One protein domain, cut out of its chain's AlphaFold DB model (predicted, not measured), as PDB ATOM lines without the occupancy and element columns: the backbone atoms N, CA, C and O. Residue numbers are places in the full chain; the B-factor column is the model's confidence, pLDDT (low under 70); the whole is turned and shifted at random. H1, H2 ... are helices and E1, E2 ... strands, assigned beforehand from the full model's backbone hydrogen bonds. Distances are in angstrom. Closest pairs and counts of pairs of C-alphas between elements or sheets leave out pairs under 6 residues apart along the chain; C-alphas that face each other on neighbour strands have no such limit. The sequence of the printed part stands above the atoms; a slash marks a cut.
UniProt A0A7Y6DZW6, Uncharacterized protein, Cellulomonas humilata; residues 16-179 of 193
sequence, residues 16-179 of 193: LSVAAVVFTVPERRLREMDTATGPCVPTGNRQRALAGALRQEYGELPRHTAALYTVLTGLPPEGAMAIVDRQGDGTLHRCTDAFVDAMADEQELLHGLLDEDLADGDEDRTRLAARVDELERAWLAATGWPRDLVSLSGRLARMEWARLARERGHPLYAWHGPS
ATOM      1  N   LEU A  16     144.902  61.292 151.380       89.19
ATOM      2  CA  LEU A  16     145.953  61.399 152.391       89.19
ATOM      3  C   LEU A  16     145.421  61.639 153.812       89.19
ATOM      4  O   LEU A  16     146.216  61.617 154.748       89.19
ATOM      5  N   SER A  17     144.117  61.889 154.004       90.44
ATOM      6  CA  SER A  17     143.513  62.008 155.340       90.44
ATOM      7  C   SER A  17     143.239  60.658 156.006       90.44
ATOM      8  O   SER A  17     142.939  60.623 157.197       90.44
ATOM      9  N   VAL A  18     143.390  59.556 155.267       92.88
ATOM     10  CA  VAL A  18     143.246  58.185 155.764       92.88
ATOM     11  C   VAL A  18     144.591  57.468 155.676       92.88
ATOM     12  O   VAL A  18     145.396  57.753 154.790       92.88
ATOM     13  N   ALA A  19     144.848  56.539 156.589       94.94
ATOM     14  CA  ALA A  19     145.991  55.639 156.532       94.94
ATOM     15  C   ALA A  19     145.593  54.220 156.949       94.94
ATOM     16  O   ALA A  19     144.678  54.043 157.758       94.94
ATOM     17  N   ALA A  20     146.326  53.232 156.435       97.00
ATOM     18  CA  ALA A  20     146.431  51.922 157.063       97.00
ATOM     19  C   ALA A  20     147.741  51.804 157.844       97.00
ATOM     20  O   ALA A  20     148.767  52.355 157.446       97.00
ATOM     21  N   VAL A  21     147.713  51.047 158.937       97.25
ATOM     22  CA  VAL A  21     148.911  50.603 159.654       97.25
ATOM     23  C   VAL A  21     148.768  49.115 159.936       97.25
ATOM     24  O   VAL A  21     147.855  48.708 160.656       97.25
ATOM     25  N   VAL A  22     149.686  48.313 159.396       97.56
ATOM     26  CA  VAL A  22     149.787  46.879 159.696       97.56
ATOM     27  C   VAL A  22     150.864  46.670 160.757       97.56
ATOM     28  O   VAL A  22     151.978  47.188 160.644       97.56
ATOM     29  N   PHE A  23     150.527  45.966 161.836       96.38
ATOM     30  CA  PHE A  23     151.422  45.780 162.976       96.38
ATOM     31  C   PHE A  23     151.091  44.511 163.763       96.38
ATOM     32  O   PHE A  23     149.972  44.010 163.731       96.38
ATOM     33  N   THR A  24     152.069  44.009 164.515       96.38
ATOM     34  CA  THR A  24     151.904  42.845 165.394       96.38
ATOM     35  C   THR A  24     152.318  43.190 166.821       96.38
ATOM     36  O   THR A  24     153.368  43.797 167.052       96.38
ATOM     37  N   VAL A  25     151.472  42.828 167.786       94.06
ATOM     38  CA  VAL A  25     151.698  42.990 169.228       94.06
ATOM     39  C   VAL A  25     150.924  41.913 169.998       94.06
ATOM     40  O   VAL A  25     149.869  41.480 169.535       94.06
ATOM     41  N   PRO A  26     151.366  41.522 171.209       91.88
ATOM     42  CA  PRO A  26     150.548  40.698 172.096       91.88
ATOM     43  C   PRO A  26     149.210  41.377 172.422       91.88
ATOM     44  O   PRO A  26     149.186  42.584 172.682       91.88
ATOM     45  N   GLU A  27     148.120  40.609 172.522       89.12
ATOM     46  CA  GLU A  27     146.770  41.132 172.817       89.12
ATOM     47  C   GLU A  27     146.722  42.016 174.067       89.12
ATOM     48  O   GLU A  27     146.078  43.064 174.077       89.12
ATOM     49  N   ARG A  28     147.468  41.649 175.119       89.06
ATOM     50  CA  ARG A  28     147.559  42.457 176.343       89.06
ATOM     51  C   ARG A  28     147.998  43.891 176.049       89.06
ATOM     52  O   ARG A  28     147.486  44.818 176.665       89.06
ATOM     53  N   ARG A  29     148.931  44.082 175.110       88.50
ATOM     54  CA  ARG A  29     149.412  45.416 174.741       88.50
ATOM     55  C   ARG A  29     148.417  46.177 173.872       88.50
ATOM     56  O   ARG A  29     148.445  47.406 173.931       88.50
ATOM     57  N   LEU A  30     147.590  45.473 173.099       91.12
ATOM     58  CA  LEU A  30     146.561  46.061 172.245       91.12
ATOM     59  C   LEU A  30     145.455  46.737 173.062       91.12
ATOM     60  O   LEU A  30     145.007  47.804 172.673       91.12
ATOM     61  N   ARG A  31     145.068  46.176 174.219       87.56
ATOM     62  CA  ARG A  31     143.979  46.711 175.070       87.56
ATOM     63  C   ARG A  31     144.173  48.156 175.538       87.56
ATOM     64  O   ARG A  31     143.220  48.800 175.945       87.56
ATOM     65  N   GLU A  32     145.409  48.641 175.526       84.62
ATOM     66  CA  GLU A  32     145.758  50.013 175.915       84.62
ATOM     67  C   GLU A  32     145.717  50.997 174.728       84.62
ATOM     68  O   GLU A  32     145.916  52.197 174.916       84.62
ATOM     69  N   MET A  33     145.521  50.500 173.504       90.69
ATOM     70  CA  MET A  33     145.402  51.318 172.301       90.69
ATOM     71  C   MET A  33     144.031  51.991 172.252       90.69
ATOM     72  O   MET A  33     143.013  51.353 172.502       90.69
ATOM     73  N   ASP A  34     144.005  53.260 171.857       92.44
ATOM     74  CA  ASP A  34     142.779  53.931 171.436       92.44
ATOM     75  C   ASP A  34     142.586  53.739 169.923       92.44
ATOM     76  O   ASP A  34     143.364  54.239 169.102       92.44
ATOM     77  N   THR A  35     141.541  53.002 169.546       94.81
ATOM     78  CA  THR A  35     141.216  52.714 168.145       94.81
ATOM     79  C   THR A  35     140.866  53.973 167.356       94.81
ATOM     80  O   THR A  35     141.130  54.010 166.155       94.81
ATOM     81  N   ALA A  36     140.341  55.028 167.985       93.88
ATOM     82  CA  ALA A  36     140.018  56.267 167.281       93.88
ATOM     83  C   ALA A  36     141.274  57.020 166.818       93.88
ATOM     84  O   ALA A  36     141.258  57.688 165.779       93.88
ATOM     85  N   THR A  37     142.370  56.922 167.577       90.94
ATOM     86  CA  THR A  37     143.618  57.642 167.286       90.94
ATOM     87  C   THR A  37     144.694  56.794 166.617       90.94
ATOM     88  O   THR A  37     145.527  57.367 165.907       90.94
ATOM     89  N   GLY A  38     144.634  55.471 166.772       92.88
ATOM     90  CA  GLY A  38     145.449  54.502 166.047       92.88
ATOM     91  C   GLY A  38     146.784  54.151 166.714       92.88
ATOM     92  O   GLY A  38     147.204  54.764 167.698       92.88
ATOM     93  N   PRO A  39     147.512  53.165 166.161       93.56
ATOM     94  CA  PRO A  39     148.672  52.552 166.811       93.56
ATOM     95  C   PRO A  39     149.915  53.449 166.841       93.56
ATOM     96  O   PRO A  39     150.878  53.136 167.544       93.56
ATOM     97  N   CYS A  40     149.919  54.543 166.076       91.88
ATOM     98  CA  CYS A  40     151.029  55.493 165.995       91.88
ATOM     99  C   CYS A  40     150.979  56.593 167.063       91.88
ATOM    100  O   CYS A  40     151.921  57.380 167.161       91.88
ATOM    101  N   VAL A  41     149.909  56.661 167.859       87.75
ATOM    102  CA  VAL A  41     149.751  57.644 168.932       87.75
ATOM    103  C   VAL A  41     149.943  56.942 170.280       87.75
ATOM    104  O   VAL A  41     149.269  55.951 170.552       87.75
ATOM    105  N   PRO A  42     150.868  57.406 171.137       84.12
ATOM    106  CA  PRO A  42     150.930  56.937 172.514       84.12
ATOM    107  C   PRO A  42     149.666  57.375 173.264       84.12
ATOM    108  O   PRO A  42     149.310  58.551 173.253       84.12
ATOM    109  N   THR A  43     148.990  56.432 173.911       78.38
ATOM    110  CA  THR A  43     147.746  56.669 174.657       78.38
ATOM    111  C   THR A  43     147.931  56.331 176.135       78.38
ATOM    112  O   THR A  43     148.745  55.476 176.506       78.38
ATOM    113  N   GLY A  44     147.184  57.025 177.000       68.56
ATOM    114  CA  GLY A  44     147.260  56.853 178.452       68.56
ATOM    115  C   GLY A  44     148.663  57.129 179.006       68.56
ATOM    116  O   GLY A  44     149.262  58.160 178.718       68.56
ATOM    117  N   ASN A  45     149.197  56.184 179.785       67.62
ATOM    118  CA  ASN A  45     150.508  56.300 180.441       67.62
ATOM    119  C   ASN A  45     151.693  55.854 179.561       67.62
ATOM    120  O   ASN A  45     152.826  55.775 180.044       67.62
ATOM    121  N   ARG A  46     151.474  55.504 178.284       70.50
ATOM    122  CA  ARG A  46     152.566  55.034 177.423       70.50
ATOM    123  C   ARG A  46     153.390  56.189 176.878       70.50
ATOM    124  O   ARG A  46     152.890  57.064 176.190       70.50
ATOM    125  N   GLN A  47     154.700  56.079 177.070       77.69
ATOM    126  CA  GLN A  47     155.691  56.944 176.422       77.69
ATOM    127  C   GLN A  47     155.948  56.556 174.954       77.69
ATOM    128  O   GLN A  47     156.558  57.317 174.210       77.69
ATOM    129  N   ARG A  48     155.532  55.353 174.522       84.44
ATOM    130  CA  ARG A  48     155.817  54.819 173.179       84.44
ATOM    131  C   ARG A  48     154.560  54.302 172.488       84.44
ATOM    132  O   ARG A  48     153.789  53.547 173.079       84.44
ATOM    133  N   ALA A  49     154.424  54.672 171.219       89.94
ATOM    134  CA  ALA A  49     153.414  54.153 170.306       89.94
ATOM    135  C   ALA A  49     153.613  52.648 170.031       89.94
ATOM    136  O   ALA A  49     154.706  52.103 170.223       89.94
ATOM    137  N   LEU A  50     152.556  51.971 169.573       90.94
ATOM    138  CA  LEU A  50     152.618  50.563 169.160       90.94
ATOM    139  C   LEU A  50     153.296  50.388 167.796       90.94
ATOM    140  O   LEU A  50     153.954  49.376 167.562       90.94
ATOM    141  N   ALA A  51     153.163  51.384 166.922       91.50
ATOM    142  CA  ALA A  51     153.765  51.431 165.598       91.50
ATOM    143  C   ALA A  51     154.427  52.796 165.356       91.50
ATOM    144  O   ALA A  51     153.968  53.822 165.852       91.50
ATOM    145  N   GLY A  52     155.510  52.826 164.577       88.06
ATOM    146  CA  GLY A  52     156.139  54.087 164.171       88.06
ATOM    147  C   GLY A  52     155.270  54.857 163.172       88.06
ATOM    148  O   GLY A  52     154.593  54.245 162.351       88.06
ATOM    149  N   ALA A  53     155.323  56.191 163.197       86.50
ATOM    150  CA  ALA A  53     154.530  57.045 162.300       86.50
ATOM    151  C   ALA A  53     154.859  56.859 160.803       86.50
ATOM    152  O   ALA A  53     154.008  57.133 159.959       86.50
ATOM    153  N   LEU A  54     156.061  56.359 160.489       87.94
ATOM    154  CA  LEU A  54     156.502  56.012 159.131       87.94
ATOM    155  C   LEU A  54     155.785  54.782 158.551       87.94
ATOM    156  O   LEU A  54     155.915  54.519 157.367       87.94
ATOM    157  N   ARG A  55     155.029  54.032 159.365       89.00
ATOM    158  CA  ARG A  55     154.275  52.844 158.925       89.00
ATOM    159  C   ARG A  55     152.874  53.168 158.399       89.00
ATOM    160  O   ARG A  55     152.049  52.269 158.276       89.00
ATOM    161  N   GLN A  56     152.571  54.448 158.197       92.44
ATOM    162  CA  GLN A  56     151.270  54.888 157.710       92.44
ATOM    163  C   GLN A  56     151.215  54.798 156.186       92.44
ATOM    164  O   GLN A  56     151.813  55.610 155.484       92.44
ATOM    165  N   GLU A  57     150.424  53.852 155.694       93.38
ATOM    166  CA  GLU A  57     150.137  53.679 154.276       93.38
ATOM    167  C   GLU A  57     148.947  54.555 153.879       93.38
ATOM    168  O   GLU A  57     147.778  54.172 154.008       93.38
ATOM    169  N   TYR A  58     149.238  55.779 153.435       91.81
ATOM    170  CA  TYR A  58     148.217  56.791 153.159       91.81
ATOM    171  C   TYR A  58     147.226  56.360 152.072       91.81
ATOM    172  O   TYR A  58     147.589  55.724 151.084       91.81
ATOM    173  N   GLY A  59     145.955  56.716 152.250       91.19
ATOM    174  CA  GLY A  59     144.864  56.434 151.318       91.19
ATOM    175  C   GLY A  59     144.513  54.955 151.142       91.19
ATOM    176  O   GLY A  59     143.729  54.619 150.251       91.19
ATOM    177  N   GLU A  60     145.059  54.060 151.971       94.06
ATOM    178  CA  GLU A  60     144.605  52.674 151.996       94.06
ATOM    179  C   GLU A  60     143.261  52.534 152.707       94.06
ATOM    180  O   GLU A  60     143.030  53.121 153.762       94.06
ATOM    181  N   LEU A  61     142.390  51.698 152.153       94.88
ATOM    182  CA  LEU A  61     141.094  51.363 152.732       94.88
ATOM    183  C   LEU A  61     141.061  49.865 153.062       94.88
ATOM    184  O   LEU A  61     141.803  49.106 152.437       94.88
ATOM    185  N   PRO A  62     140.167  49.397 153.955       96.69
ATOM    186  CA  PRO A  62     140.105  47.983 154.337       96.69
ATOM    187  C   PRO A  62     140.008  47.017 153.152       96.69
ATOM    188  O   PRO A  62     140.695  46.001 153.127       96.69
ATOM    189  N   ARG A  63     139.222  47.366 152.124       96.12
ATOM    190  CA  ARG A  63     139.112  46.567 150.892       96.12
ATOM    191  C   ARG A  63     140.437  46.439 150.134       96.12
ATOM    192  O   ARG A  63     140.670  45.419 149.507       96.12
ATOM    193  N   HIS A  64     141.300  47.455 150.201       96.19
ATOM    194  CA  HIS A  64     142.606  47.413 149.553       96.19
ATOM    195  C   HIS A  64     143.521  46.429 150.280       96.19
ATOM    196  O   HIS A  64     144.121  45.573 149.642       96.19
ATOM    197  N   THR A  65     143.558  46.490 151.614       97.50
ATOM    198  CA  THR A  65     144.291  45.519 152.437       97.50
ATOM    199  C   THR A  65     143.782  44.093 152.208       97.50
ATOM    200  O   THR A  65     144.588  43.195 151.994       97.50
ATOM    201  N   ALA A  66     142.458  43.890 152.202       98.00
ATOM    202  CA  ALA A  66     141.847  42.577 151.994       98.00
ATOM    203  C   ALA A  66     142.109  42.007 150.591       98.00
ATOM    204  O   ALA A  66     142.270  40.803 150.454       98.00
ATOM    205  N   ALA A  67     142.203  42.847 149.555       98.00
ATOM    206  CA  ALA A  67     142.470  42.393 148.188       98.00
ATOM    207  C   ALA A  67     143.823  41.677 148.036       98.00
ATOM    208  O   ALA A  67     143.962  40.834 147.152       98.00
ATOM    209  N   LEU A  68     144.804  41.954 148.909       98.25
ATOM    210  CA  LEU A  68     146.069  41.215 148.905       98.25
ATOM    211  C   LEU A  68     145.849  39.730 149.227       98.25
ATOM    212  O   LEU A  68     146.518  38.882 148.655       98.25
ATOM    213  N   TYR A  69     144.876  39.396 150.079       98.50
ATOM    214  CA  TYR A  69     144.539  38.000 150.363       98.50
ATOM    215  C   TYR A  69     144.127  37.250 149.095       98.50
ATOM    216  O   TYR A  69     144.580  36.131 148.869       98.50
ATOM    217  N   THR A  70     143.340  37.887 148.227       98.19
ATOM    218  CA  THR A  70     142.953  37.312 146.933       98.19
ATOM    219  C   THR A  70     144.145  37.105 146.014       98.19
ATOM    220  O   THR A  70     144.225  36.071 145.364       98.19
ATOM    221  N   VAL A  71     145.095  38.042 145.989       98.19
ATOM    222  CA  VAL A  71     146.328  37.895 145.198       98.19
ATOM    223  C   VAL A  71     147.151  36.700 145.673       98.19
ATOM    224  O   VAL A  71     147.628  35.929 144.849       98.19
ATOM    225  N   LEU A  72     147.291  36.536 146.989       98.31
ATOM    226  CA  LEU A  72     148.148  35.503 147.569       98.31
ATOM    227  C   LEU A  72     147.510  34.108 147.562       98.31
ATOM    228  O   LEU A  72     148.219  33.111 147.513       98.31
ATOM    229  N   THR A  73     146.179  34.017 147.629       97.88
ATOM    230  CA  THR A  73     145.483  32.732 147.848       97.88
ATOM    231  C   THR A  73     144.515  32.335 146.738       97.88
ATOM    232  O   THR A  73     144.052  31.198 146.706       97.88
ATOM    233  N   GLY A  74     144.140  33.266 145.858       97.12
ATOM    234  CA  GLY A  74     143.044  33.088 144.902       97.12
ATOM    235  C   GLY A  74     141.644  33.074 145.533       97.12
ATOM    236  O   GLY A  74     140.656  32.936 144.812       97.12
ATOM    237  N   LEU A  75     141.527  33.221 146.857       97.19
ATOM    238  CA  LEU A  75     140.248  33.212 147.566       97.19
ATOM    239  C   LEU A  75     139.604  34.611 147.608       97.19
ATOM    240  O   LEU A  75     140.295  35.627 147.474       97.19
ATOM    241  N   PRO A  76     138.277  34.702 147.813       95.75
ATOM    242  CA  PRO A  76     137.603  35.988 147.967       95.75
ATOM    243  C   PRO A  76     138.193  36.811 149.127       95.75
ATOM    244  O   PRO A  76     138.624  36.237 150.130       95.75
ATOM    245  N   PRO A  77     138.219  38.153 149.025       95.88
ATOM    246  CA  PRO A  77     138.783  39.011 150.071       95.88
ATOM    247  C   PRO A  77     137.946  38.991 151.362       95.88
ATOM    248  O   PRO A  77     138.431  39.376 152.434       95.88
ATOM    249  N   GLU A  78     136.686  38.550 151.290       94.31
ATOM    250  CA  GLU A  78     135.846  38.282 152.449       94.31
ATOM    251  C   GLU A  78     136.468  37.178 153.312       94.31
ATOM    252  O   GLU A  78     136.651  36.045 152.881       94.31
ATOM    253  N   GLY A  79     136.780  37.504 154.566       89.12
ATOM    254  CA  GLY A  79     137.433  36.568 155.485       89.12
ATOM    255  C   GLY A  79     138.946  36.748 155.606       89.12
ATOM    256  O   GLY A  79     139.552  36.101 156.452       89.12
ATOM    257  N   ALA A  80     139.558  37.685 154.873       97.62
ATOM    258  CA  ALA A  80     140.950  38.076 155.121       97.62
ATOM    259  C   ALA A  80     141.130  38.729 156.507       97.62
ATOM    260  O   ALA A  80     142.163  38.601 157.163       97.62
ATOM    261  N   MET A  81     140.115  39.468 156.966       98.31
ATOM    262  CA  MET A  81     140.189  40.287 158.172       98.31
ATOM    263  C   MET A  81     138.868  40.290 158.943       98.31
ATOM    264  O   MET A  81     137.804  40.508 158.364       98.31
ATOM    265  N   ALA A  82     138.951  40.154 160.265       97.81
ATOM    266  CA  ALA A  82     137.830  40.300 161.187       97.81
ATOM    267  C   ALA A  82     137.922  41.634 161.931       97.81
ATOM    268  O   ALA A  82     138.998  42.044 162.364       97.81
ATOM    269  N   ILE A  83     136.796  42.325 162.093       97.81
ATOM    270  CA  ILE A  83     136.756  43.587 162.838       97.81
ATOM    271  C   ILE A  83     136.820  43.278 164.328       97.81
ATOM    272  O   ILE A  83     135.998  42.521 164.836       97.81
ATOM    273  N   VAL A  84     137.791  43.880 165.009       96.62
ATOM    274  CA  VAL A  84     137.992  43.752 166.457       96.62
ATOM    275  C   VAL A  84     137.362  44.927 167.189       96.62
ATOM    276  O   VAL A  84     136.741  44.735 168.228       96.62
ATOM    277  N   ASP A  85     137.514  46.139 166.651       97.31
ATOM    278  CA  ASP A  85     136.997  47.354 167.277       97.31
ATOM    279  C   ASP A  85     136.729  48.457 166.241       97.31
ATOM    280  O   ASP A  85     137.331  48.494 165.161       97.31
ATOM    281  N   ARG A  86     135.819  49.370 166.582       97.31
ATOM    282  CA  ARG A  86     135.499  50.582 165.821       97.31
ATOM    283  C   ARG A  86     135.242  51.729 166.784       97.31
ATOM    284  O   ARG A  86     134.298  51.677 167.570       97.31
ATOM    285  N   GLN A  87     136.022  52.795 166.658       95.62
ATOM    286  CA  GLN A  87     135.839  54.007 167.451       95.62
ATOM    287  C   GLN A  87     136.084  55.242 166.592       95.62
ATOM    288  O   GLN A  87     137.128  55.377 165.957       95.62
ATOM    289  N   GLY A  88     135.112  56.158 166.572       93.38
ATOM    290  CA  GLY A  88     135.146  57.313 165.676       93.38
ATOM    291  C   GLY A  88     135.345  56.885 164.217       93.38
ATOM    292  O   GLY A  88     134.631  56.016 163.722       93.38
ATOM    293  N   ASP A  89     136.342  57.477 163.559       93.44
ATOM    294  CA  ASP A  89     136.731  57.146 162.181       93.44
ATOM    295  C   ASP A  89     137.767  56.001 162.097       93.44
ATOM    296  O   ASP A  89     138.208  55.645 161.004       93.44
ATOM    297  N   GLY A  90     138.188  55.442 163.236       96.69
ATOM    298  CA  GLY A  90     139.151  54.349 163.314       96.69
ATOM    299  C   GLY A  90     138.476  52.979 163.342       96.69
ATOM    300  O   GLY A  90     137.511  52.750 164.074       96.69
ATOM    301  N   THR A  91     139.002  52.041 162.559       98.25
ATOM    302  CA  THR A  91     138.611  50.628 162.572       98.25
ATOM    303  C   THR A  91     139.849  49.768 162.769       98.25
ATOM    304  O   THR A  91     140.831  49.905 162.042       98.25
ATOM    305  N   LEU A  92     139.793  48.866 163.744       98.25
ATOM    306  CA  LEU A  92     140.823  47.868 163.975       98.25
ATOM    307  C   LEU A  92     140.350  46.512 163.464       98.25
ATOM    308  O   LEU A  92     139.307  45.999 163.878       98.25
ATOM    309  N   HIS A  93     141.166  45.912 162.614       98.56
ATOM    310  CA  HIS A  93     141.003  44.556 162.134       98.56
ATOM    311  C   HIS A  93     142.082  43.646 162.719       98.56
ATOM    312  O   HIS A  93     143.233  44.056 162.875       98.56
ATOM    313  N   ARG A  94     141.723  42.389 162.972       98.25
ATOM    314  CA  ARG A  94     142.657  41.269 163.096       98.25
ATOM    315  C   ARG A  94     142.688  40.536 161.757       98.25
ATOM    316  O   ARG A  94     141.630  40.172 161.239       98.25
ATOM    317  N   CYS A  95     143.877  40.326 161.201       98.50
ATOM    318  CA  CYS A  95     144.051  39.450 160.045       98.50
ATOM    319  C   CYS A  95     143.779  38.005 160.470       98.50
ATOM    320  O   CYS A  95     144.165  37.602 161.571       98.50
ATOM    321  N   THR A  96     143.088  37.241 159.627       98.38
ATOM    322  CA  THR A  96     142.877  35.814 159.884       98.38
ATOM    323  C   THR A  96     144.185  35.054 159.765       98.38
ATOM    324  O   THR A  96     145.096  35.489 159.063       98.38
ATOM    325  N   ASP A  97     144.272  33.914 160.447       98.00
ATOM    326  CA  ASP A  97     145.497  33.115 160.463       98.00
ATOM    327  C   ASP A  97     145.875  32.687 159.029       98.00
ATOM    328  O   ASP A  97     147.011  32.885 158.623       98.00
ATOM    329  N   ALA A  98     144.893  32.316 158.194       98.12
ATOM    330  CA  ALA A  98     145.104  32.033 156.769       98.12
ATOM    331  C   ALA A  98     145.701  33.213 155.978       98.12
ATOM    332  O   ALA A  98     146.525  33.014 155.090       98.12
ATOM    333  N   PHE A  99     145.301  34.454 156.281       98.50
ATOM    334  CA  PHE A  99     145.882  35.622 155.620       98.50
ATOM    335  C   PHE A  99     147.297  35.921 156.132       98.50
ATOM    336  O   PHE A  99     148.161  36.319 155.352       98.50
ATOM    337  N   VAL A 100     147.544  35.722 157.430       98.62
ATOM    338  CA  VAL A 100     148.888  35.846 158.012       98.62
ATOM    339  C   VAL A 100     149.831  34.818 157.397       98.62
ATOM    340  O   VAL A 100     150.919  35.202 156.977       98.62
ATOM    341  N   ASP A 101     149.400  33.563 157.285       98.56
ATOM    342  CA  ASP A 101     150.187  32.484 156.693       98.56
ATOM    343  C   ASP A 101     150.497  32.766 155.224       98.56
ATOM    344  O   ASP A 101     151.663  32.758 154.850       98.56
ATOM    345  N   ALA A 102     149.500  33.162 154.426       98.62
ATOM    346  CA  ALA A 102     149.715  33.507 153.021       98.62
ATOM    347  C   ALA A 102     150.726  34.656 152.832       98.62
ATOM    348  O   ALA A 102     151.575  34.606 151.947       98.62
ATOM    349  N   MET A 103     150.660  35.698 153.670       98.69
ATOM    350  CA  MET A 103     151.637  36.792 153.634       98.69
ATOM    351  C   MET A 103     153.032  36.348 154.088       98.69
ATOM    352  O   MET A 103     154.028  36.841 153.566       98.69
ATOM    353  N   ALA A 104     153.113  35.467 155.082       98.69
ATOM    354  CA  ALA A 104     154.379  34.986 155.610       98.69
ATOM    355  C   ALA A 104     155.075  34.008 154.647       98.69
ATOM    356  O   ALA A 104     156.282  34.128 154.454       98.69
ATOM    357  N   ASP A 105     154.323  33.116 153.999       98.69
ATOM    358  CA  ASP A 105     154.828  32.197 152.971       98.69
ATOM    359  C   ASP A 105     155.377  32.964 151.765       98.69
ATOM    360  O   ASP A 105     156.474  32.678 151.290       98.69
ATOM    361  N   GLU A 106     154.662  34.000 151.313       98.56
ATOM    362  CA  GLU A 106     155.152  34.855 150.231       98.56
ATOM    363  C   GLU A 106     156.433  35.596 150.639       98.56
ATOM    364  O   GLU A 106     157.375  35.671 149.855       98.56
ATOM    365  N   GLN A 107     156.528  36.094 151.879       98.38
ATOM    366  CA  GLN A 107     157.759  36.731 152.362       98.38
ATOM    367  C   GLN A 107     158.948  35.760 152.381       98.38
ATOM    368  O   GLN A 107     160.065  36.151 152.043       98.38
ATOM    369  N   GLU A 108     158.729  34.514 152.795       98.38
ATOM    370  CA  GLU A 108     159.766  33.479 152.797       98.38
ATOM    371  C   GLU A 108     160.218  33.134 151.376       98.38
ATOM    372  O   GLU A 108     161.419  33.013 151.137       98.38
ATOM    373  N   LEU A 109     159.288  33.085 150.417       98.31
ATOM    374  CA  LEU A 109     159.616  32.943 149.000       98.31
ATOM    375  C   LEU A 109     160.472  34.113 148.495       98.31
ATOM    376  O   LEU A 109     161.485  33.882 147.838       98.31
ATOM    377  N   LEU A 110     160.130  35.360 148.838       98.06
ATOM    378  CA  LEU A 110     160.935  36.527 148.453       98.06
ATOM    379  C   LEU A 110     162.350  36.484 149.050       98.06
ATOM    380  O   LEU A 110     163.304  36.864 148.375       98.06
ATOM    381  N   HIS A 111     162.511  36.013 150.291       97.88
ATOM    382  CA  HIS A 111     163.841  35.801 150.869       97.88
ATOM    383  C   HIS A 111     164.620  34.707 150.128       97.88
ATOM    384  O   HIS A 111     165.790  34.915 149.829       97.88
ATOM    385  N   GLY A 112     163.970  33.597 149.763       98.25
ATOM    386  CA  GLY A 112     164.598  32.546 148.960       98.25
ATOM    387  C   GLY A 112     165.095  33.058 147.605       98.25
ATOM    388  O   GLY A 112     166.242  32.817 147.245       98.25
ATOM    389  N   LEU A 113     164.279  33.846 146.897       98.25
ATOM    390  CA  LEU A 113     164.678  34.468 145.628       98.25
ATOM    391  C   LEU A 113     165.842  35.452 145.799       98.25
ATOM    392  O   LEU A 113     166.730  35.506 144.953       98.25
ATOM    393  N   LEU A 114     165.855  36.219 146.895       97.81
ATOM    394  CA  LEU A 114     166.978  37.097 147.214       97.81
ATOM    395  C   LEU A 114     168.265  36.295 147.436       97.81
ATOM    396  O   LEU A 114     169.312  36.687 146.930       97.81
ATOM    397  N   ASP A 115     168.196  35.194 148.181       98.25
ATOM    398  CA  ASP A 115     169.354  34.339 148.444       98.25
ATOM    399  C   ASP A 115     169.880  33.690 147.152       98.25
ATOM    400  O   ASP A 115     171.094  33.626 146.958       98.25
ATOM    401  N   GLU A 116     168.991  33.272 146.244       98.25
ATOM    402  CA  GLU A 116     169.348  32.762 144.912       98.25
ATOM    403  C   GLU A 116     170.043  33.826 144.051       98.25
ATOM    404  O   GLU A 116     171.112  33.568 143.497       98.25
ATOM    405  N   ASP A 117     169.482  35.035 143.973       98.31
ATOM    406  CA  ASP A 117     170.080  36.140 143.219       98.31
ATOM    407  C   ASP A 117     171.465  36.510 143.781       98.31
ATOM    408  O   ASP A 117     172.426  36.682 143.028       98.31
ATOM    409  N   LEU A 118     171.614  36.551 145.110       97.75
ATOM    410  CA  LEU A 118     172.905  36.797 145.759       97.75
ATOM    411  C   LEU A 118     173.916  35.669 145.511       97.75
ATOM    412  O   LEU A 118     175.100  35.952 145.320       97.75
ATOM    413  N   ALA A 119     173.475  34.408 145.513       97.75
ATOM    414  CA  ALA A 119     174.333  33.255 145.242       97.75
ATOM    415  C   ALA A 119     174.861  33.251 143.798       97.75
ATOM    416  O   ALA A 119     176.015  32.880 143.571       97.75
ATOM    417  N   ASP A 120     174.049  33.722 142.850       97.31
ATOM    418  CA  ASP A 120     174.421  33.869 141.440       97.31
ATOM    419  C   ASP A 120     175.224  35.153 141.153       97.31
ATOM    420  O   ASP A 120     175.730  35.332 140.042       97.31
ATOM    421  N   GLY A 121     175.370  36.046 142.141       97.50
ATOM    422  CA  GLY A 121     176.023  37.346 141.975       97.50
ATOM    423  C   GLY A 121     175.199  38.353 141.167       97.50
ATOM    424  O   GLY A 121     175.766  39.288 140.604       97.50
ATOM    425  N   ASP A 122     173.880  38.166 141.091       97.25
ATOM    426  CA  ASP A 122     172.957  39.098 140.451       97.25
ATOM    427  C   ASP A 122     172.715  40.319 141.357       97.25
ATOM    428  O   ASP A 122     171.877  40.312 142.265       97.25
ATOM    429  N   GLU A 123     173.472  41.390 141.112       95.19
ATOM    430  CA  GLU A 123     173.350  42.653 141.850       95.19
ATOM    431  C   GLU A 123     171.983  43.331 141.654       95.19
ATOM    432  O   GLU A 123     171.508  44.019 142.566       95.19
ATOM    433  N   ASP A 124     171.336  43.101 140.506       95.75
ATOM    434  CA  ASP A 124     170.036  43.682 140.158       95.75
ATOM    435  C   ASP A 124     168.869  42.929 140.814       95.75
ATOM    436  O   ASP A 124     167.753  43.455 140.879       95.75
ATOM    437  N   ARG A 125     169.130  41.733 141.363       96.88
ATOM    438  CA  ARG A 125     168.143  40.880 142.044       96.88
ATOM    439  C   ARG A 125     166.935  40.619 141.152       96.88
ATOM    440  O   ARG A 125     165.785  40.889 141.519       96.88
ATOM    441  N   THR A 126     167.213  40.164 139.934       97.38
ATOM    442  CA  THR A 126     166.251  40.102 138.836       97.38
ATOM    443  C   THR A 126     165.037  39.250 139.190       97.38
ATOM    444  O   THR A 126     163.908  39.630 138.864       97.38
ATOM    445  N   ARG A 127     165.227  38.113 139.875       97.94
ATOM    446  CA  ARG A 127     164.120  37.215 140.237       97.94
ATOM    447  C   ARG A 127     163.251  37.832 141.319       97.94
ATOM    448  O   ARG A 127     162.025  37.847 141.180       97.94
ATOM    449  N   LEU A 128     163.877  38.382 142.361       97.25
ATOM    450  CA  LEU A 128     163.166  39.094 143.419       97.25
ATOM    451  C   LEU A 128     162.355  40.260 142.840       97.25
ATOM    452  O   LEU A 128     161.162  40.383 143.124       97.25
ATOM    453  N   ALA A 129     162.991  41.097 142.019       96.56
ATOM    454  CA  ALA A 129     162.357  42.254 141.398       96.56
ATOM    455  C   ALA A 129     161.157  41.836 140.537       96.56
ATOM    456  O   ALA A 129     160.067  42.389 140.687       96.56
ATOM    457  N   ALA A 130     161.315  40.800 139.706       97.50
ATOM    458  CA  ALA A 130     160.236  40.286 138.869       97.50
ATOM    459  C   ALA A 130     159.034  39.788 139.690       97.50
ATOM    460  O   ALA A 130     157.887  40.060 139.318       97.50
ATOM    461  N   ARG A 131     159.276  39.096 140.813       97.56
ATOM    462  CA  ARG A 131     158.204  38.599 141.683       97.56
ATOM    463  C   ARG A 131     157.487  39.727 142.426       97.56
ATOM    464  O   ARG A 131     156.259  39.727 142.497       97.56
ATOM    465  N   VAL A 132     158.230  40.711 142.934       96.75
ATOM    466  CA  VAL A 132     157.651  41.906 143.571       96.75
ATOM    467  C   VAL A 132     156.771  42.673 142.580       96.75
ATOM    468  O   VAL A 132     155.633  43.012 142.911       96.75
ATOM    469  N   ASP A 133     157.247  42.871 141.350       96.38
ATOM    470  CA  ASP A 133     156.489  43.524 140.281       96.38
ATOM    471  C   ASP A 133     155.210  42.758 139.914       96.38
ATOM    472  O   ASP A 133     154.167  43.357 139.635       96.38
ATOM    473  N   GLU A 134     155.268  41.425 139.887       96.81
ATOM    474  CA  GLU A 134     154.102  40.576 139.648       96.81
ATOM    475  C   GLU A 134     153.039  40.759 140.739       96.81
ATOM    476  O   GLU A 134     151.882  41.048 140.418       96.81
ATOM    477  N   LEU A 135     153.436  40.657 142.012       97.38
ATOM    478  CA  LEU A 135     152.549  40.858 143.161       97.38
ATOM    479  C   LEU A 135     151.920  42.249 143.150       97.38
ATOM    480  O   LEU A 135     150.715  42.400 143.362       97.38
ATOM    481  N   GLU A 136     152.727  43.273 142.886       95.69
ATOM    482  CA  GLU A 136     152.276  44.655 142.830       95.69
ATOM    483  C   GLU A 136     151.228  44.863 141.733       95.69
ATOM    484  O   GLU A 136     150.155  45.416 142.001       95.69
ATOM    485  N   ARG A 137     151.484  44.366 140.517       95.19
ATOM    486  CA  ARG A 137     150.517  44.435 139.412       95.19
ATOM    487  C   ARG A 137     149.232  43.680 139.734       95.19
ATOM    488  O   ARG A 137     148.144  44.207 139.494       95.19
ATOM    489  N   ALA A 138     149.341  42.476 140.293       96.81
ATOM    490  CA  ALA A 138     148.183  41.676 140.674       96.81
ATOM    491  C   ALA A 138     147.340  42.385 141.747       96.81
ATOM    492  O   ALA A 138     146.114  42.440 141.646       96.81
ATOM    493  N   TRP A 139     147.983  43.009 142.734       96.50
ATOM    494  CA  TRP A 139     147.287  43.714 143.806       96.50
ATOM    495  C   TRP A 139     146.682  45.050 143.370       96.50
ATOM    496  O   TRP A 139     145.590  45.410 143.825       96.50
ATOM    497  N   LEU A 140     147.321  45.753 142.432       93.94
ATOM    498  CA  LEU A 140     146.717  46.896 141.747       93.94
ATOM    499  C   LEU A 140     145.463  46.489 140.961       93.94
ATOM    500  O   LEU A 140     144.489  47.239 140.945       93.94
ATOM    501  N   ALA A 141     145.462  45.307 140.339       94.19
ATOM    502  CA  ALA A 141     144.335  44.806 139.556       94.19
ATOM    503  C   ALA A 141     143.192  44.226 140.412       94.19
ATOM    504  O   ALA A 141     142.034  44.275 140.002       94.19
ATOM    505  N   ALA A 142     143.492  43.705 141.605       95.00
ATOM    506  CA  ALA A 142     142.519  43.030 142.469       95.00
ATOM    507  C   ALA A 142     141.458  43.967 143.088       95.00
ATOM    508  O   ALA A 142     140.463  43.504 143.645       95.00
ATOM    509  N   THR A 143     141.648  45.289 143.029       94.44
ATOM    510  CA  THR A 143     140.715  46.274 143.596       94.44
ATOM    511  C   THR A 143     140.841  47.635 142.909       94.44
ATOM    512  O   THR A 143     141.850  47.960 142.299       94.44
ATOM    513  N   GLY A 144     139.827  48.492 143.056       90.81
ATOM    514  CA  GLY A 144     139.872  49.868 142.558       90.81
ATOM    515  C   GLY A 144     140.749  50.785 143.415       90.81
ATOM    516  O   GLY A 144     140.262  51.348 144.402       90.81
ATOM    517  N   TRP A 145     142.011  50.961 143.021       91.50
ATOM    518  CA  TRP A 145     142.929  51.943 143.605       91.50
ATOM    519  C   TRP A 145     142.754  53.351 143.008       91.50
ATOM    520  O   TRP A 145     142.273  53.505 141.880       91.50
ATOM    521  N   PRO A 146     143.145  54.408 143.743       87.62
ATOM    522  CA  PRO A 146     143.278  55.749 143.184       87.62
ATOM    523  C   PRO A 146     144.281  55.805 142.025       87.62
ATOM    524  O   PRO A 146     145.303  55.127 142.043       87.62
ATOM    525  N   ARG A 147     144.001  56.646 141.023       83.00
ATOM    526  CA  ARG A 147     144.770  56.732 139.766       83.00
ATOM    527  C   ARG A 147     146.163  57.335 139.927       83.00
ATOM    528  O   ARG A 147     146.994  57.184 139.044       83.00
ATOM    529  N   ASP A 148     146.383  58.080 141.002       83.31
ATOM    530  CA  ASP A 148     147.662  58.705 141.340       83.31
ATOM    531  C   ASP A 148     148.576  57.788 142.166       83.31
ATOM    532  O   ASP A 148     149.692  58.184 142.503       83.31
ATOM    533  N   LEU A 149     148.135  56.565 142.479       84.62
ATOM    534  CA  LEU A 149     148.974  55.572 143.126       84.62
ATOM    535  C   LEU A 149     149.848  54.872 142.084       84.62
ATOM    536  O   LEU A 149     149.371  54.057 141.302       84.62
ATOM    537  N   VAL A 150     151.129  55.232 142.082       77.25
ATOM    538  CA  VAL A 150     152.110  54.741 141.103       77.25
ATOM    539  C   VAL A 150     152.739  53.422 141.537       77.25
ATOM    540  O   VAL A 150     153.125  52.644 140.675       77.25
ATOM    541  N   SER A 151     152.837  53.167 142.849       87.00
ATOM    542  CA  SER A 151     153.401  51.914 143.344       87.00
ATOM    543  C   SER A 151     152.825  51.427 144.679       87.00
ATOM    544  O   SER A 151     152.429  52.230 145.533       87.00
ATOM    545  N   LEU A 152     152.793  50.100 144.848       90.19
ATOM    546  CA  LEU A 152     152.448  49.390 146.088       90.19
ATOM    547  C   LEU A 152     153.656  48.749 146.785       90.19
ATOM    548  O   LEU A 152     153.494  48.281 147.910       90.19
ATOM    549  N   SER A 153     154.846  48.752 146.182       84.50
ATOM    550  CA  SER A 153     156.071  48.145 146.725       84.50
ATOM    551  C   SER A 153     156.311  48.442 148.213       84.50
ATOM    552  O   SER A 153     156.482  47.526 149.013       84.50
ATOM    553  N   GLY A 154     156.215  49.708 148.635       86.00
ATOM    554  CA  GLY A 154     156.378  50.091 150.047       86.00
ATOM    555  C   GLY A 154     155.364  49.429 150.993       86.00
ATOM    556  O   GLY A 154     155.703  49.054 152.115       86.00
ATOM    557  N   ARG A 155     154.140  49.187 150.509       93.62
ATOM    558  CA  ARG A 155     153.061  48.556 151.278       93.62
ATOM    559  C   ARG A 155     153.289  47.061 151.475       93.62
ATOM    560  O   ARG A 155     152.733  46.505 152.425       93.62
ATOM    561  N   LEU A 156     154.087  46.414 150.622       94.12
ATOM    562  CA  LEU A 156     154.413  44.987 150.721       94.12
ATOM    563  C   LEU A 156     155.272  44.658 151.951       94.12
ATOM    564  O   LEU A 156     155.272  43.513 152.393       94.12
ATOM    565  N   ALA A 157     155.863  45.659 152.617       90.19
ATOM    566  CA  ALA A 157     156.535  45.492 153.911       90.19
ATOM    567  C   ALA A 157     155.644  44.860 155.008       90.19
ATOM    568  O   ALA A 157     156.139  44.410 156.041       90.19
ATOM    569  N   ARG A 158     154.319  44.802 154.809       95.75
ATOM    570  CA  ARG A 158     153.390  44.042 155.663       95.75
ATOM    571  C   ARG A 158     153.625  42.536 155.679       95.75
ATOM    572  O   ARG A 158     153.287  41.914 156.681       95.75
ATOM    573  N   MET A 159     154.195  41.971 154.617       97.31
ATOM    574  CA  MET A 159     154.481  40.540 154.538       97.31
ATOM    575  C   MET A 159     155.579  40.157 155.536       97.31
ATOM    576  O   MET A 159     155.416  39.208 156.298       97.31
ATOM    577  N   GLU A 160     156.591  41.012 155.699       96.44
ATOM    578  CA  GLU A 160     157.572  40.874 156.782       96.44
ATOM    579  C   GLU A 160     156.929  40.974 158.176       96.44
ATOM    580  O   GLU A 160     157.275  40.216 159.083       96.44
ATOM    581  N   TRP A 161     155.933  41.847 158.374       96.50
ATOM    582  CA  TRP A 161     155.196  41.886 159.646       96.50
ATOM    583  C   TRP A 161     154.371  40.623 159.896       96.50
ATOM    584  O   TRP A 161     154.268  40.209 161.050       96.50
ATOM    585  N   ALA A 162     153.800  40.021 158.852       98.12
ATOM    586  CA  ALA A 162     153.071  38.762 158.948       98.12
ATOM    587  C   ALA A 162     154.003  37.603 159.317       98.12
ATOM    588  O   ALA A 162     153.714  36.880 160.269       98.12
ATOM    589  N   ARG A 163     155.168  37.509 158.663       98.19
ATOM    590  CA  ARG A 163     156.224  36.544 159.000       98.19
ATOM    591  C   ARG A 163     156.646  36.669 160.464       98.19
ATOM    592  O   ARG A 163     156.558  35.707 161.221       98.19
ATOM    593  N   LEU A 164     156.972  37.885 160.911       96.88
ATOM    594  CA  LEU A 164     157.327  38.160 162.310       96.88
ATOM    595  C   LEU A 164     156.188  37.864 163.300       96.88
ATOM    596  O   LEU A 164     156.451  37.535 164.459       96.88
ATOM    597  N   ALA A 165     154.929  38.050 162.897       97.06
ATOM    598  CA  ALA A 165     153.767  37.725 163.718       97.06
ATOM    599  C   ALA A 165     153.636  36.205 163.893       97.06
ATOM    600  O   ALA A 165     153.507  35.742 165.030       97.06
ATOM    601  N   ARG A 166     153.770  35.450 162.792       97.69
ATOM    602  CA  ARG A 166     153.764  33.983 162.763       97.69
ATOM    603  C   ARG A 166     154.868  33.395 163.635       97.69
ATOM    604  O   ARG A 166     154.573  32.632 164.549       97.69
ATOM    605  N   GLU A 167     156.113  33.830 163.442       97.00
ATOM    606  CA  GLU A 167     157.270  33.372 164.229       97.00
ATOM    607  C   GLU A 167     157.098  33.582 165.737       97.00
ATOM    608  O   GLU A 167     157.557  32.782 166.550       97.00
ATOM    609  N   ARG A 168     156.445  34.681 166.128       95.75
ATOM    610  CA  ARG A 168     156.245  35.043 167.536       95.75
ATOM    611  C   ARG A 168     154.951  34.488 168.130       95.75
ATOM    612  O   ARG A 168     154.715  34.701 169.318       95.75
ATOM    613  N   GLY A 169     154.096  33.842 167.335       95.31
ATOM    614  CA  GLY A 169     152.755  33.435 167.764       95.31
ATOM    615  C   GLY A 169     151.877  34.620 168.185       95.31
ATOM    616  O   GLY A 169     151.064  34.509 169.102       95.31
ATOM    617  N   HIS A 170     152.083  35.790 167.578       96.06
ATOM    618  CA  HIS A 170     151.312  36.996 167.862       96.06
ATOM    619  C   HIS A 170     150.270  37.239 166.766       96.06
ATOM    620  O   HIS A 170     150.559  37.008 165.594       96.06
ATOM    621  N   PRO A 171     149.097  37.814 167.087       96.94
ATOM    622  CA  PRO A 171     148.175  38.254 166.051       96.94
ATOM    623  C   PRO A 171     148.767  39.394 165.212       96.94
ATOM    624  O   PRO A 171     149.539  40.231 165.706       96.94
ATOM    625  N   LEU A 172     148.353  39.456 163.947       98.25
ATOM    626  CA  LEU A 172     148.593  40.591 163.065       98.25
ATOM    627  C   LEU A 172     147.330  41.453 162.993       98.25
ATOM    628  O   LEU A 172     146.224  40.948 162.790       98.25
ATOM    629  N   TYR A 173     147.505  42.759 163.146       98.31
ATOM    630  CA  TYR A 173     146.430  43.737 163.099       98.31
ATOM    631  C   TYR A 173     146.612  44.684 161.922       98.31
ATOM    632  O   TYR A 173     147.733  45.071 161.590       98.31
ATOM    633  N   ALA A 174     145.491  45.110 161.350       98.19
ATOM    634  CA  ALA A 174     145.423  46.206 160.400       98.19
ATOM    635  C   ALA A 174     144.487  47.275 160.963       98.19
ATOM    636  O   ALA A 174     143.302  47.033 161.187       98.19
ATOM    637  N   TRP A 175     145.029  48.456 161.236       98.19
ATOM    638  CA  TRP A 175     144.234  49.610 161.628       98.19
ATOM    639  C   TRP A 175     144.023  50.522 160.426       98.19
ATOM    640  O   TRP A 175     144.988  50.836 159.732       98.19
ATOM    641  N   HIS A 176     142.791  50.983 160.221       97.94
ATOM    642  CA  HIS A 176     142.421  51.959 159.198       97.94
ATOM    643  C   HIS A 176     141.746  53.149 159.862       97.94
ATOM    644  O   HIS A 176     140.766  52.977 160.585       97.94
ATOM    645  N   GLY A 177     142.231  54.358 159.606       96.69
ATOM    646  CA  GLY A 177     141.651  55.547 160.219       96.69
ATOM    647  C   GLY A 177     142.354  56.844 159.832       96.69
ATOM    648  O   GLY A 177     143.065  56.883 158.823       96.69
ATOM    649  N   PRO A 178     142.146  57.926 160.602       94.12
ATOM    650  CA  PRO A 178     142.688  59.242 160.284       94.12
ATOM    651  C   PRO A 178     144.216  59.259 160.268       94.12
ATOM    652  O   PRO A 178     144.861  58.931 161.263       94.12
ATOM    653  N   SER A 179     144.806  59.726 159.174       90.94
ATOM    654  CA  SER A 179     146.254  59.875 159.091       90.94
ATOM    655  C   SER A 179     146.784  60.908 160.097       90.94
ATOM    656  O   SER A 179     146.093  61.838 160.540       90.94
TER     657      SER A 179
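What this domain is: This is residues 16 to 179 of the 193 residues of an uncharacterized protein of Cellulomonas humilata (UniProt A0A7Y6DZW6). A strongly twisted sheet of four strands has two helices, H2 and H5, over one face, and a long helical hairpin, H3 and H4, reaches away from the sheet and makes the length of the domain. A long stretch with no named element, residues 31 to 61, follows the small helix H1 and comes back to E1, where residues 57 to 58 pair antiparallel with residues 19 to 20. The printed part has 164 residues, with five named helices and four named strands in the order E1 H1 H2 E2 E3 H3 H4 H5 E4, of mixed class. The sheet's order is E1, E4, E3, E2, all antiparallel. The whole is compact, with a radius of gyration of the C-alphas of 16.2 A, and only just elongated, spanning 51 by 34 by 27 A.

Where its parts are: The strands are E1, residues 18 to 24, 20.1 A long and starting at C-alpha 18 (143.246, 58.185, 155.764); E4, residues 172 to 178, 19.8 A, ending at C-alpha 178 (142.688, 59.242, 160.284); E3, residues 90 to 95; and E2, residues 81 to 87. The helices are H2, residues 62 to 73, 17.4 A; H5, residues 153 to 168, 24.6 A; H3, residues 97 to 119, 32.6 A, ending at C-alpha 119 (174.333, 33.255, 145.242); H4, residues 126 to 141, 22.4 A; and H1, residues 27 to 30.

How they stand to each other: E1 and E4 are antiparallel at 159 degrees, with N 21 and O 175 2.8 A apart, within hydrogen-bond range. E4 and E3 are antiparallel at 162 degrees, with N 93 and O 174 at 2.8 A. E3 and E2 form an antiparallel hairpin at 157 degrees, with N 94 and O 82 at 2.8 A. H2 and H5 lie on the same face of the sheet, giving two layers, helices over one face. H2 lies over E4 at a height over the sheet of 10.3 A. H5 lies over E1 at a height over the sheet of 8.3 A and runs along the strands, at 11 degrees to E1 on the local plane. H3 only grazes the sheet, with residues 97 to 101. H3 touches H5, the closest C-alphas being those of Ala 104 and Arg 163, 4.2 A apart; they are only just about perpendicular, at 71 degrees. H3 and H4 form a helical hairpin at a shallow tilt of 30 degrees, opposite ways; their closest C-alphas, of Leu 113 and Leu 128, are 5.3 A apart. H4 touches H2 with residues 135 to 139 alone, at a steep tilt of 52 degrees; the C-alphas of Leu 68 and Trp 139, their closest, are 5.8 A apart. H2 and H5 are apart. H1 is not on the sheet. Every O i to N i+4 pair is within hydrogen-bond range in H3 and H4, against 5 of 8 in H2 and 8 of 12 in H5; H1 is too short for such a pair.

The domain as a whole: The two C-alphas farthest apart, of Gly 88 and Asp 120, are 51.8 A apart. The printed part has no cut. The links from H1 to H2 and from H4 to H5 are long. The mean pLDDT of the printed part is 94.1, and residues 44 to 45 are under 70.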